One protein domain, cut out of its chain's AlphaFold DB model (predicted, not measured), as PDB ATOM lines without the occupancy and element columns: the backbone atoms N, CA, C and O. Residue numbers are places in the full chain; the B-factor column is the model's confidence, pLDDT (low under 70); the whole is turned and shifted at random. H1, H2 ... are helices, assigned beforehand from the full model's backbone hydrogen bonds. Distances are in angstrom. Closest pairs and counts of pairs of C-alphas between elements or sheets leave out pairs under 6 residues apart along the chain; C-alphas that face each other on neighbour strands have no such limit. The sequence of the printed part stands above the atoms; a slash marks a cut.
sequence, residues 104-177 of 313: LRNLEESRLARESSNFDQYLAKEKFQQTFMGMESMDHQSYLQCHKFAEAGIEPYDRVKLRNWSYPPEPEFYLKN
ATOM      1  N   LEU A 104     151.070 138.779 236.839       89.94
ATOM      2  CA  LEU A 104     150.493 138.487 235.526       89.94
ATOM      3  C   LEU A 104     148.979 138.723 235.518       89.94
ATOM      4  O   LEU A 104     148.475 139.350 234.591       89.94
ATOM      5  N   ARG A 105     148.280 138.308 236.582       91.06
ATOM      6  CA  ARG A 105     146.842 138.559 236.735       91.06
ATOM      7  C   ARG A 105     146.524 140.052 236.804       91.06
ATOM      8  O   ARG A 105     145.654 140.511 236.078       91.06
ATOM      9  N   ASN A 106     147.265 140.823 237.600       91.19
ATOM     10  CA  ASN A 106     147.074 142.274 237.694       91.19
ATOM     11  C   ASN A 106     147.331 142.979 236.351       91.19
ATOM     12  O   ASN A 106     146.665 143.963 236.025       91.19
ATOM     13  N   LEU A 107     148.304 142.491 235.574       92.62
ATOM     14  CA  LEU A 107     148.611 143.020 234.246       92.62
ATOM     15  C   LEU A 107     147.483 142.709 233.256       92.62
ATOM     16  O   LEU A 107     147.077 143.587 232.497       92.62
ATOM     17  N   GLU A 108     146.939 141.492 233.301       93.12
ATOM     18  CA  GLU A 108     145.801 141.078 232.480       93.12
ATOM     19  C   GLU A 108     144.524 141.849 232.835       93.12
ATOM     20  O   GLU A 108     143.859 142.368 231.939       93.12
ATOM     21  N   GLU A 109     144.220 142.007 234.125       93.62
ATOM     22  CA  GLU A 109     143.094 142.815 234.604       93.62
ATOM     23  C   GLU A 109     143.245 144.284 234.191       93.62
ATOM     24  O   GLU A 109     142.284 144.902 233.734       93.62
ATOM     25  N   SER A 110     144.461 144.835 234.268       91.44
ATOM     26  CA  SER A 110     144.743 146.200 233.809       91.44
ATOM     27  C   SER A 110     144.586 146.339 232.295       91.44
ATOM     28  O   SER A 110     144.020 147.331 231.835       91.44
ATOM     29  N   ARG A 111     145.048 145.356 231.509       90.75
ATOM     30  CA  ARG A 111     144.852 145.325 230.052       90.75
ATOM     31  C   ARG A 111     143.364 145.298 229.716       90.75
ATOM     32  O   ARG A 111     142.902 146.137 228.949       90.75
ATOM     33  N   LEU A 112     142.605 144.403 230.345       93.81
ATOM     34  CA  LEU A 112     141.165 144.280 230.121       93.81
ATOM     35  C   LEU A 112     140.416 145.556 230.537       93.81
ATOM     36  O   LEU A 112     139.501 145.992 229.842       93.81
ATOM     37  N   ALA A 113     140.821 146.205 231.631       91.00
ATOM     38  CA  ALA A 113     140.263 147.488 232.047       91.00
ATOM     39  C   ALA A 113     140.535 148.600 231.016       91.00
ATOM     40  O   ALA A 113     139.624 149.363 230.694       91.00
ATOM     41  N   ARG A 114     141.746 148.675 230.443       88.25
ATOM     42  CA  ARG A 114     142.074 149.626 229.359       88.25
ATOM     43  C   ARG A 114     141.258 149.348 228.093       88.25
ATOM     44  O   ARG A 114     140.680 150.277 227.536       88.25
ATOM     45  N   GLU A 115     141.150 148.083 227.695       87.31
ATOM     46  CA  GLU A 115     140.360 147.660 226.528       87.31
ATOM     47  C   GLU A 115     138.871 147.970 226.716       87.31
ATOM     48  O   GLU A 115     138.256 148.606 225.865       87.31
ATOM     49  N   SER A 116     138.297 147.602 227.865       89.44
ATOM     50  CA  SER A 116     136.878 147.835 228.174       89.44
ATOM     51  C   SER A 116     136.510 149.314 228.331       89.44
ATOM     52  O   SER A 116     135.354 149.681 228.127       89.44
ATOM     53  N   SER A 117     137.479 150.172 228.667       89.88
ATOM     54  CA  SER A 117     137.282 151.621 228.812       89.88
ATOM     55  C   SER A 117     137.592 152.421 227.544       89.88
ATOM     56  O   SER A 117     137.454 153.644 227.561       89.88
ATOM     57  N   ASN A 118     137.999 151.766 226.447       88.38
ATOM     58  CA  ASN A 118     138.512 152.424 225.239       88.38
ATOM     59  C   ASN A 118     139.683 153.386 225.528       88.38
ATOM     60  O   ASN A 118     139.854 154.389 224.830       88.38
ATOM     61  N   PHE A 119     140.487 153.110 226.560       89.25
ATOM     62  CA  PHE A 119     141.559 153.999 227.020       89.25
ATOM     63  C   PHE A 119     142.519 154.397 225.886       89.25
ATOM     64  O   PHE A 119     142.838 155.576 225.728       89.25
ATOM     65  N   ASP A 120     142.912 153.440 225.044       86.19
ATOM     66  CA  ASP A 120     143.831 153.692 223.930       86.19
ATOM     67  C   ASP A 120     143.231 154.626 222.867       86.19
ATOM     68  O   ASP A 120     143.946 155.448 222.292       86.19
ATOM     69  N   GLN A 121     141.911 154.573 222.647       86.06
ATOM     70  CA  GLN A 121     141.222 155.488 221.728       86.06
ATOM     71  C   GLN A 121     141.232 156.922 222.270       86.06
ATOM     72  O   GLN A 121     141.474 157.869 221.519       86.06
ATOM     73  N   TYR A 122     141.011 157.092 223.579       86.69
ATOM     74  CA  TYR A 122     141.128 158.396 224.235       86.69
ATOM     75  C   TYR A 122     142.549 158.946 224.136       86.69
ATOM     76  O   TYR A 122     142.724 160.105 223.759       86.69
ATOM     77  N   LEU A 123     143.554 158.111 224.409       88.69
ATOM     78  CA  LEU A 123     144.955 158.505 224.320       88.69
ATOM     79  C   LEU A 123     145.342 158.907 222.888       88.69
ATOM     80  O   LEU A 123     146.015 159.918 222.691       88.69
ATOM     81  N   ALA A 124     144.891 158.156 221.878       87.25
ATOM     82  CA  ALA A 124     145.109 158.492 220.472       87.25
ATOM     83  C   ALA A 124     144.466 159.839 220.101       87.25
ATOM     84  O   ALA A 124     145.110 160.681 219.473       87.25
ATOM     85  N   LYS A 125     143.227 160.077 220.549       87.56
ATOM     86  CA  LYS A 125     142.511 161.338 220.326       87.56
ATOM     87  C   LYS A 125     143.202 162.524 220.999       87.56
ATOM     88  O   LYS A 125     143.324 163.581 220.384       87.56
ATOM     89  N   GLU A 126     143.667 162.364 222.234       89.19
ATOM     90  CA  GLU A 126     144.391 163.412 222.954       89.19
ATOM     91  C   GLU A 126     145.713 163.751 222.257       89.19
ATOM     92  O   GLU A 126     145.980 164.921 221.986       89.19
ATOM     93  N   LYS A 127     146.506 162.738 221.879       87.31
ATOM     94  CA  LYS A 127     147.745 162.936 221.107       87.31
ATOM     95  C   LYS A 127     147.481 163.652 219.785       87.31
ATOM     96  O   LYS A 127     148.222 164.570 219.423       87.31
ATOM     97  N   PHE A 128     146.413 163.269 219.084       87.56
ATOM     98  CA  PHE A 128     145.991 163.935 217.858       87.56
ATOM     99  C   PHE A 128     145.672 165.413 218.110       87.56
ATOM    100  O   PHE A 128     146.187 166.266 217.392       87.56
ATOM    101  N   GLN A 129     144.881 165.725 219.140       85.81
ATOM    102  CA  GLN A 129     144.507 167.099 219.491       85.81
ATOM    103  C   GLN A 129     145.713 167.943 219.904       85.81
ATOM    104  O   GLN A 129     145.847 169.068 219.432       85.81
ATOM    105  N   GLN A 130     146.609 167.411 220.737       88.00
ATOM    106  CA  GLN A 130     147.828 168.116 221.137       88.00
ATOM    107  C   GLN A 130     148.718 168.425 219.927       88.00
ATOM    108  O   GLN A 130     149.174 169.556 219.779       88.00
ATOM    109  N   THR A 131     148.907 167.447 219.033       85.06
ATOM    110  CA  THR A 131     149.677 167.632 217.791       85.06
ATOM    111  C   THR A 131     149.016 168.670 216.889       85.06
ATOM    112  O   THR A 131     149.680 169.590 216.424       85.06
ATOM    113  N   PHE A 132     147.699 168.568 216.699       83.94
ATOM    114  CA  PHE A 132     146.925 169.502 215.889       83.94
ATOM    115  C   PHE A 132     147.000 170.934 216.428       83.94
ATOM    116  O   PHE A 132     147.201 171.851 215.653       83.94
ATOM    117  N   MET A 133     146.894 171.150 217.744       85.62
ATOM    118  CA  MET A 133     146.996 172.494 218.334       85.62
ATOM    119  C   MET A 133     148.418 173.074 218.313       85.62
ATOM    120  O   MET A 133     148.573 174.289 218.404       85.62
ATOM    121  N   GLY A 134     149.443 172.219 218.262       85.56
ATOM    122  CA  GLY A 134     150.851 172.625 218.253       85.56
ATOM    123  C   GLY A 134     151.436 172.876 216.859       85.56
ATOM    124  O   GLY A 134     152.585 173.306 216.769       85.56
ATOM    125  N   MET A 135     150.688 172.586 215.791       85.81
ATOM    126  CA  MET A 135     151.111 172.773 214.400       85.81
ATOM    127  C   MET A 135     150.836 174.194 213.885       85.81
ATOM    128  O   MET A 135     150.041 174.948 214.447       85.81
ATOM    129  N   GLU A 136     151.502 174.571 212.790       87.31
ATOM    130  CA  GLU A 136     151.174 175.801 212.070       87.31
ATOM    131  C   GLU A 136     149.838 175.660 211.327       87.31
ATOM    132  O   GLU A 136     149.473 174.590 210.833       87.31
ATOM    133  N   SER A 137     149.116 176.773 211.178       79.94
ATOM    134  CA  SER A 137     147.794 176.787 210.543       79.94
ATOM    135  C   SER A 137     147.797 176.277 209.098       79.94
ATOM    136  O   SER A 137     146.789 175.731 208.645       79.94
ATOM    137  N   MET A 138     148.920 176.423 208.388       77.00
ATOM    138  CA  MET A 138     149.111 175.912 207.027       77.00
ATOM    139  C   MET A 138     149.134 174.376 206.974       77.00
ATOM    140  O   MET A 138     148.660 173.795 205.998       77.00
ATOM    141  N   ASP A 139     149.599 173.715 208.037       83.69
ATOM    142  CA  ASP A 139     149.741 172.256 208.095       83.69
ATOM    143  C   ASP A 139     148.490 171.550 208.629       83.69
ATOM    144  O   ASP A 139     148.302 170.355 208.386       83.69
ATOM    145  N   HIS A 140     147.591 172.277 209.299       85.69
ATOM    146  CA  HIS A 140     146.363 171.724 209.878       85.69
ATOM    147  C   HIS A 140     145.525 170.929 208.872       85.69
ATOM    148  O   HIS A 140     145.053 169.838 209.191       85.69
ATOM    149  N   GLN A 141     145.337 171.454 207.657       83.31
ATOM    150  CA  GLN A 141     144.522 170.789 206.632       83.31
ATOM    151  C   GLN A 141     145.182 169.496 206.142       83.31
ATOM    152  O   GLN A 141     144.536 168.449 206.100       83.31
ATOM    153  N   SER A 142     146.484 169.549 205.858       84.06
ATOM    154  CA  SER A 142     147.277 168.385 205.451       84.06
ATOM    155  C   SER A 142     147.279 167.297 206.525       84.06
ATOM    156  O   SER A 142     147.150 166.113 206.209       84.06
ATOM    157  N   TYR A 143     147.392 167.688 207.796       86.62
ATOM    158  CA  TYR A 143     147.369 166.769 208.930       86.62
ATOM    159  C   TYR A 143     145.998 166.106 209.108       86.62
ATOM    160  O   TYR A 143     145.926 164.879 209.189       86.62
ATOM    161  N   LEU A 144     144.908 166.885 209.080       88.81
ATOM    162  CA  LEU A 144     143.535 166.364 209.137       88.81
ATOM    163  C   LEU A 144     143.265 165.364 208.012       88.81
ATOM    164  O   LEU A 144     142.717 164.287 208.244       88.81
ATOM    165  N   GLN A 145     143.687 165.701 206.798       87.69
ATOM    166  CA  GLN A 145     143.514 164.841 205.636       87.69
ATOM    167  C   GLN A 145     144.335 163.549 205.750       87.69
ATOM    168  O   GLN A 145     143.807 162.461 205.519       87.69
ATOM    169  N   CYS A 146     145.608 163.638 206.145       87.69
ATOM    170  CA  CYS A 146     146.456 162.459 206.333       87.69
ATOM    171  C   CYS A 146     145.925 161.539 207.435       87.69
ATOM    172  O   CYS A 146     146.011 160.317 207.295       87.69
ATOM    173  N   HIS A 147     145.378 162.112 208.510       88.75
ATOM    174  CA  HIS A 147     144.737 161.364 209.584       88.75
ATOM    175  C   HIS A 147     143.478 160.651 209.086       88.75
ATOM    176  O   HIS A 147     143.388 159.435 209.221       88.75
ATOM    177  N   LYS A 148     142.590 161.365 208.384       92.00
ATOM    178  CA  LYS A 148     141.395 160.794 207.748       92.00
ATOM    179  C   LYS A 148     141.733 159.617 206.829       92.00
ATOM    180  O   LYS A 148     141.068 158.587 206.858       92.00
ATOM    181  N   PHE A 149     142.786 159.741 206.019       93.75
ATOM    182  CA  PHE A 149     143.239 158.634 205.179       93.75
ATOM    183  C   PHE A 149     143.808 157.462 205.988       93.75
ATOM    184  O   PHE A 149     143.618 156.312 205.600       93.75
ATOM    185  N   ALA A 150     144.506 157.733 207.094       92.12
ATOM    186  CA  ALA A 150     145.043 156.694 207.971       92.12
ATOM    187  C   ALA A 150     143.922 155.890 208.641       92.12
ATOM    188  O   ALA A 150     143.965 154.664 208.630       92.12
ATOM    189  N   GLU A 151     142.911 156.579 209.174       92.00
ATOM    190  CA  GLU A 151     141.730 155.965 209.792       92.00
ATOM    191  C   GLU A 151     140.951 155.101 208.797       92.00
ATOM    192  O   GLU A 151     140.471 154.027 209.149       92.00
ATOM    193  N   ALA A 152     140.887 155.527 207.533       94.38
ATOM    194  CA  ALA A 152     140.270 154.760 206.456       94.38
ATOM    195  C   ALA A 152     141.120 153.576 205.951       94.38
ATOM    196  O   ALA A 152     140.699 152.877 205.031       94.38
ATOM    197  N   GLY A 153     142.317 153.352 206.504       93.94
ATOM    198  CA  GLY A 153     143.193 152.245 206.114       93.94
ATOM    199  C   GLY A 153     143.938 152.455 204.793       93.94
ATOM    200  O   GLY A 153     144.344 151.485 204.160       93.94
ATOM    201  N   ILE A 154     144.130 153.703 204.349       95.50
ATOM    202  CA  ILE A 154     144.958 153.985 203.170       95.50
ATOM    203  C   ILE A 154     146.441 153.841 203.531       95.50
ATOM    204  O   ILE A 154     146.952 154.460 204.473       95.50
ATOM    205  N   GLU A 155     147.156 153.064 202.720       94.31
ATOM    206  CA  GLU A 155     148.585 152.801 202.880       94.31
ATOM    207  C   GLU A 155     149.427 154.091 202.916       94.31
ATOM    208  O   GLU A 155     149.115 155.054 202.210       94.31
ATOM    209  N   PRO A 156     150.529 154.142 203.695       93.12
ATOM    210  CA  PRO A 156     151.379 155.332 203.808       93.12
ATOM    211  C   PRO A 156     151.793 155.936 202.459       93.12
ATOM    212  O   PRO A 156     151.774 157.154 202.301       93.12
ATOM    213  N   TYR A 157     152.127 155.090 201.479       91.50
ATOM    214  CA  TYR A 157     152.521 155.530 200.141       91.50
ATOM    215  C   TYR A 157     151.391 156.279 199.416       91.50
ATOM    216  O   TYR A 157     151.592 157.384 198.909       91.50
ATOM    217  N   ASP A 158     150.181 155.721 199.431       95.19
ATOM    218  CA  ASP A 158     149.018 156.323 198.781       95.19
ATOM    219  C   ASP A 158     148.569 157.606 199.484       95.19
ATOM    220  O   ASP A 158     148.144 158.548 198.821       95.19
ATOM    221  N   ARG A 159     148.736 157.700 200.808       94.06
ATOM    222  CA  ARG A 159     148.474 158.942 201.555       94.06
ATOM    223  C   ARG A 159     149.352 160.091 201.081       94.06
ATOM    224  O   ARG A 159     148.854 161.196 200.883       94.06
ATOM    225  N   VAL A 160     150.644 159.832 200.871       91.00
ATOM    226  CA  VAL A 160     151.587 160.841 200.361       91.00
ATOM    227  C   VAL A 160     151.224 161.256 198.936       91.00
ATOM    228  O   VAL A 160     151.246 162.448 198.636       91.00
ATOM    229  N   LYS A 161     150.850 160.295 198.082       93.06
ATOM    230  CA  LYS A 161     150.374 160.544 196.714       93.06
ATOM    231  C   LYS A 161     149.125 161.432 196.704       93.06
ATOM    232  O   LYS A 161     149.151 162.511 196.121       93.06
ATOM    233  N   LEU A 162     148.065 161.012 197.397       94.56
ATOM    234  CA  LEU A 162     146.772 161.703 197.430       94.56
ATOM    235  C   LEU A 162     146.865 163.100 198.049       94.56
ATOM    236  O   LEU A 162     146.166 164.005 197.612       94.56
ATOM    237  N   ARG A 163     147.754 163.306 199.026       89.81
ATOM    238  CA  ARG A 163     148.009 164.635 199.603       89.81
ATOM    239  C   ARG A 163     148.493 165.652 198.562       89.81
ATOM    240  O   ARG A 163     148.236 166.838 198.714       89.81
ATOM    241  N   ASN A 164     149.204 165.203 197.529       89.94
ATOM    242  CA  ASN A 164     149.717 166.082 196.478       89.94
ATOM    243  C   ASN A 164     148.703 166.318 195.350       89.94
ATOM    244  O   ASN A 164     148.939 167.162 194.485       89.94
ATOM    245  N   TRP A 165     147.594 165.575 195.329       94.25
ATOM    246  CA  TRP A 165     146.571 165.749 194.309       94.25
ATOM    247  C   TRP A 165     145.773 167.024 194.559       94.25
ATOM    248  O   TRP A 165     145.485 167.377 195.700       94.25
ATOM    249  N   SER A 166     145.371 167.703 193.485       91.56
ATOM    250  CA  SER A 166     144.577 168.935 193.606       91.56
ATOM    251  C   SER A 166     143.174 168.672 194.155       91.56
ATOM    252  O   SER A 166     142.647 169.472 194.925       91.56
ATOM    253  N   TYR A 167     142.584 167.530 193.791       90.62
ATOM    254  CA  TYR A 167     141.240 167.127 194.208       90.62
ATOM    255  C   TYR A 167     141.211 165.638 194.573       90.62
ATOM    256  O   TYR A 167     140.700 164.818 193.805       90.62
ATOM    257  N   PRO A 168     141.797 165.248 195.716       93.00
ATOM    258  CA  PRO A 168     141.829 163.852 196.106       93.00
ATOM    259  C   PRO A 168     140.415 163.346 196.433       93.00
ATOM    260  O   PRO A 168     139.651 164.047 197.104       93.00
ATOM    261  N   PRO A 169     140.048 162.135 195.978       94.75
ATOM    262  CA  PRO A 169     138.775 161.515 196.325       94.75
ATOM    263  C   PRO A 169     138.651 161.223 197.824       94.75
ATOM    264  O   PRO A 169     139.636 161.075 198.550       94.75
ATOM    265  N   GLU A 170     137.405 161.063 198.271       94.50
ATOM    266  CA  GLU A 170     137.107 160.552 199.606       94.50
ATOM    267  C   GLU A 170     137.718 159.153 199.816       94.50
ATOM    268  O   GLU A 170     137.736 158.356 198.873       94.50
ATOM    269  N   PRO A 171     138.198 158.813 201.028       95.06
ATOM    270  CA  PRO A 171     139.043 157.637 201.238       95.06
ATOM    271  C   PRO A 171     138.375 156.315 200.833       95.06
ATOM    272  O   PRO A 171     138.949 155.507 200.107       95.06
ATOM    273  N   GLU A 172     137.126 156.113 201.250       94.56
ATOM    274  CA  GLU A 172     136.350 154.918 200.903       94.56
ATOM    275  C   GLU A 172     136.069 154.845 199.396       94.56
ATOM    276  O   GLU A 172     136.109 153.774 198.786       94.56
ATOM    277  N   PHE A 173     135.825 156.003 198.773       95.81
ATOM    278  CA  PHE A 173     135.580 156.105 197.339       95.81
ATOM    279  C   PHE A 173     136.841 155.793 196.527       95.81
ATOM    280  O   PHE A 173     136.758 155.100 195.511       95.81
ATOM    281  N   TYR A 174     138.002 156.259 196.992       96.50
ATOM    282  CA  TYR A 174     139.305 155.899 196.446       96.50
ATOM    283  C   TYR A 174     139.524 154.392 196.514       96.50
ATOM    284  O   TYR A 174     139.745 153.773 195.480       96.50
ATOM    285  N   LEU A 175     139.394 153.790 197.701       96.62
ATOM    286  CA  LEU A 175     139.632 152.358 197.904       96.62
ATOM    287  C   LEU A 175     138.724 151.493 197.021       96.62
ATOM    288  O   LEU A 175     139.190 150.528 196.416       96.62
ATOM    289  N   LYS A 176     137.449 151.875 196.873       96.69
ATOM    290  CA  LYS A 176     136.491 151.178 196.001       96.69
ATOM    291  C   LYS A 176     136.864 151.229 194.514       96.69
ATOM    292  O   LYS A 176     136.513 150.311 193.782       96.69
ATOM    293  N   ASN A 177     137.542 152.287 194.071       97.25
ATOM    294  CA  ASN A 177     137.913 152.510 192.668       97.25
ATOM    295  C   ASN A 177     139.442 152.585 192.491       97.25
ATOM    296  O   ASN A 177     139.934 153.265 191.587       97.25
TER     297      ASN A 177
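AT A GLANCE: This is residues 104 to 177 of the 313 residues of an uncharacterized protein of Streptococcus sp. DD12 (UniProt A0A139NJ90). Two helices, H2 and H3, make a narrow V joined by a turn at residues 135 to 139; H1 continues from the open end of H2 at a corner, as an arm that sticks out with residues 104 to 110 and 112 to 118, as do residues 120 to 127 of H2. H4 folds back on H3 as a helical hairpin, and the short H5 is near the last turns of H3. The printed part has 74 residues with five named helices, in the order H1, H2, H3, H4, H5, and no named strand; its class is all helix. The whole is only just loose, close to extended, with a radius of gyration of the C-alphas of 16.6 A, and its flat outline spans 52 by 32 by 17 A.

HOW THE PARTS SIT: Start at the longest helix, H2, residues 119 to 134. H3, residues 140 to 151, is close to it but not clearly touching: the closest C-alphas, those of Phe 132 and His 140, are 6.4 A apart. The two run opposite ways at a shallow tilt of 22 degrees. On the other end of H2, look at H1, residues 104 to 116, also close but not clearly touching: the closest C-alphas are those of Arg 114 and Asp 120, 7.0 A apart, and the lines stand at a steep tilt of 62 degrees, the same way. From H3 go on to H4, residues 156 to 163, which touches it, with the C-alphas of Cys 146 and Arg 159 closest at 6.3 A. They form a helical hairpin, running opposite ways at a steep tilt of 42 degrees. H5, residues 171 to 176, is close to H3 but not clearly touching: the closest C-alphas, those of Phe 149 and Pro 171, are 5.8 A apart, and the tilt is steep at 41 degrees, the same way. H4 and H5 are apart, and H1 is apart from H3, H4 and H5. In H1, H2, H3, H4 and H5 each O i to N i+4 pair is within hydrogen-bond range.

IN THESE COORDINATES: Find C-alpha 119 at (141.559, 153.999, 227.020); from there H2 runs 22.6 A to C-alpha 134 at (150.851, 172.625, 218.253). H1 begins at C-alpha 104, (150.493, 138.487, 235.526), and measures 18.1 A. H3 measures 16.4 A from C-alpha 140 to C-alpha 151. H4 and H5 are shorter, and H5 ends at C-alpha 176, (136.491, 151.178, 196.001).

THE WHOLE: The C-alphas of Arg 105 and Ser 166 are the two farthest apart, 52.8 A. Without the stretches that stand free, the body has 52 residues and spans 39 by 34 by 16 A. The printed part has no cut. The links H1 to H2, H2 to H3 and H3 to H4 are tight, H4 to H5 is short, and no link is long. The mean pLDDT of the printed part is 90.1, and no printed residue is under 70.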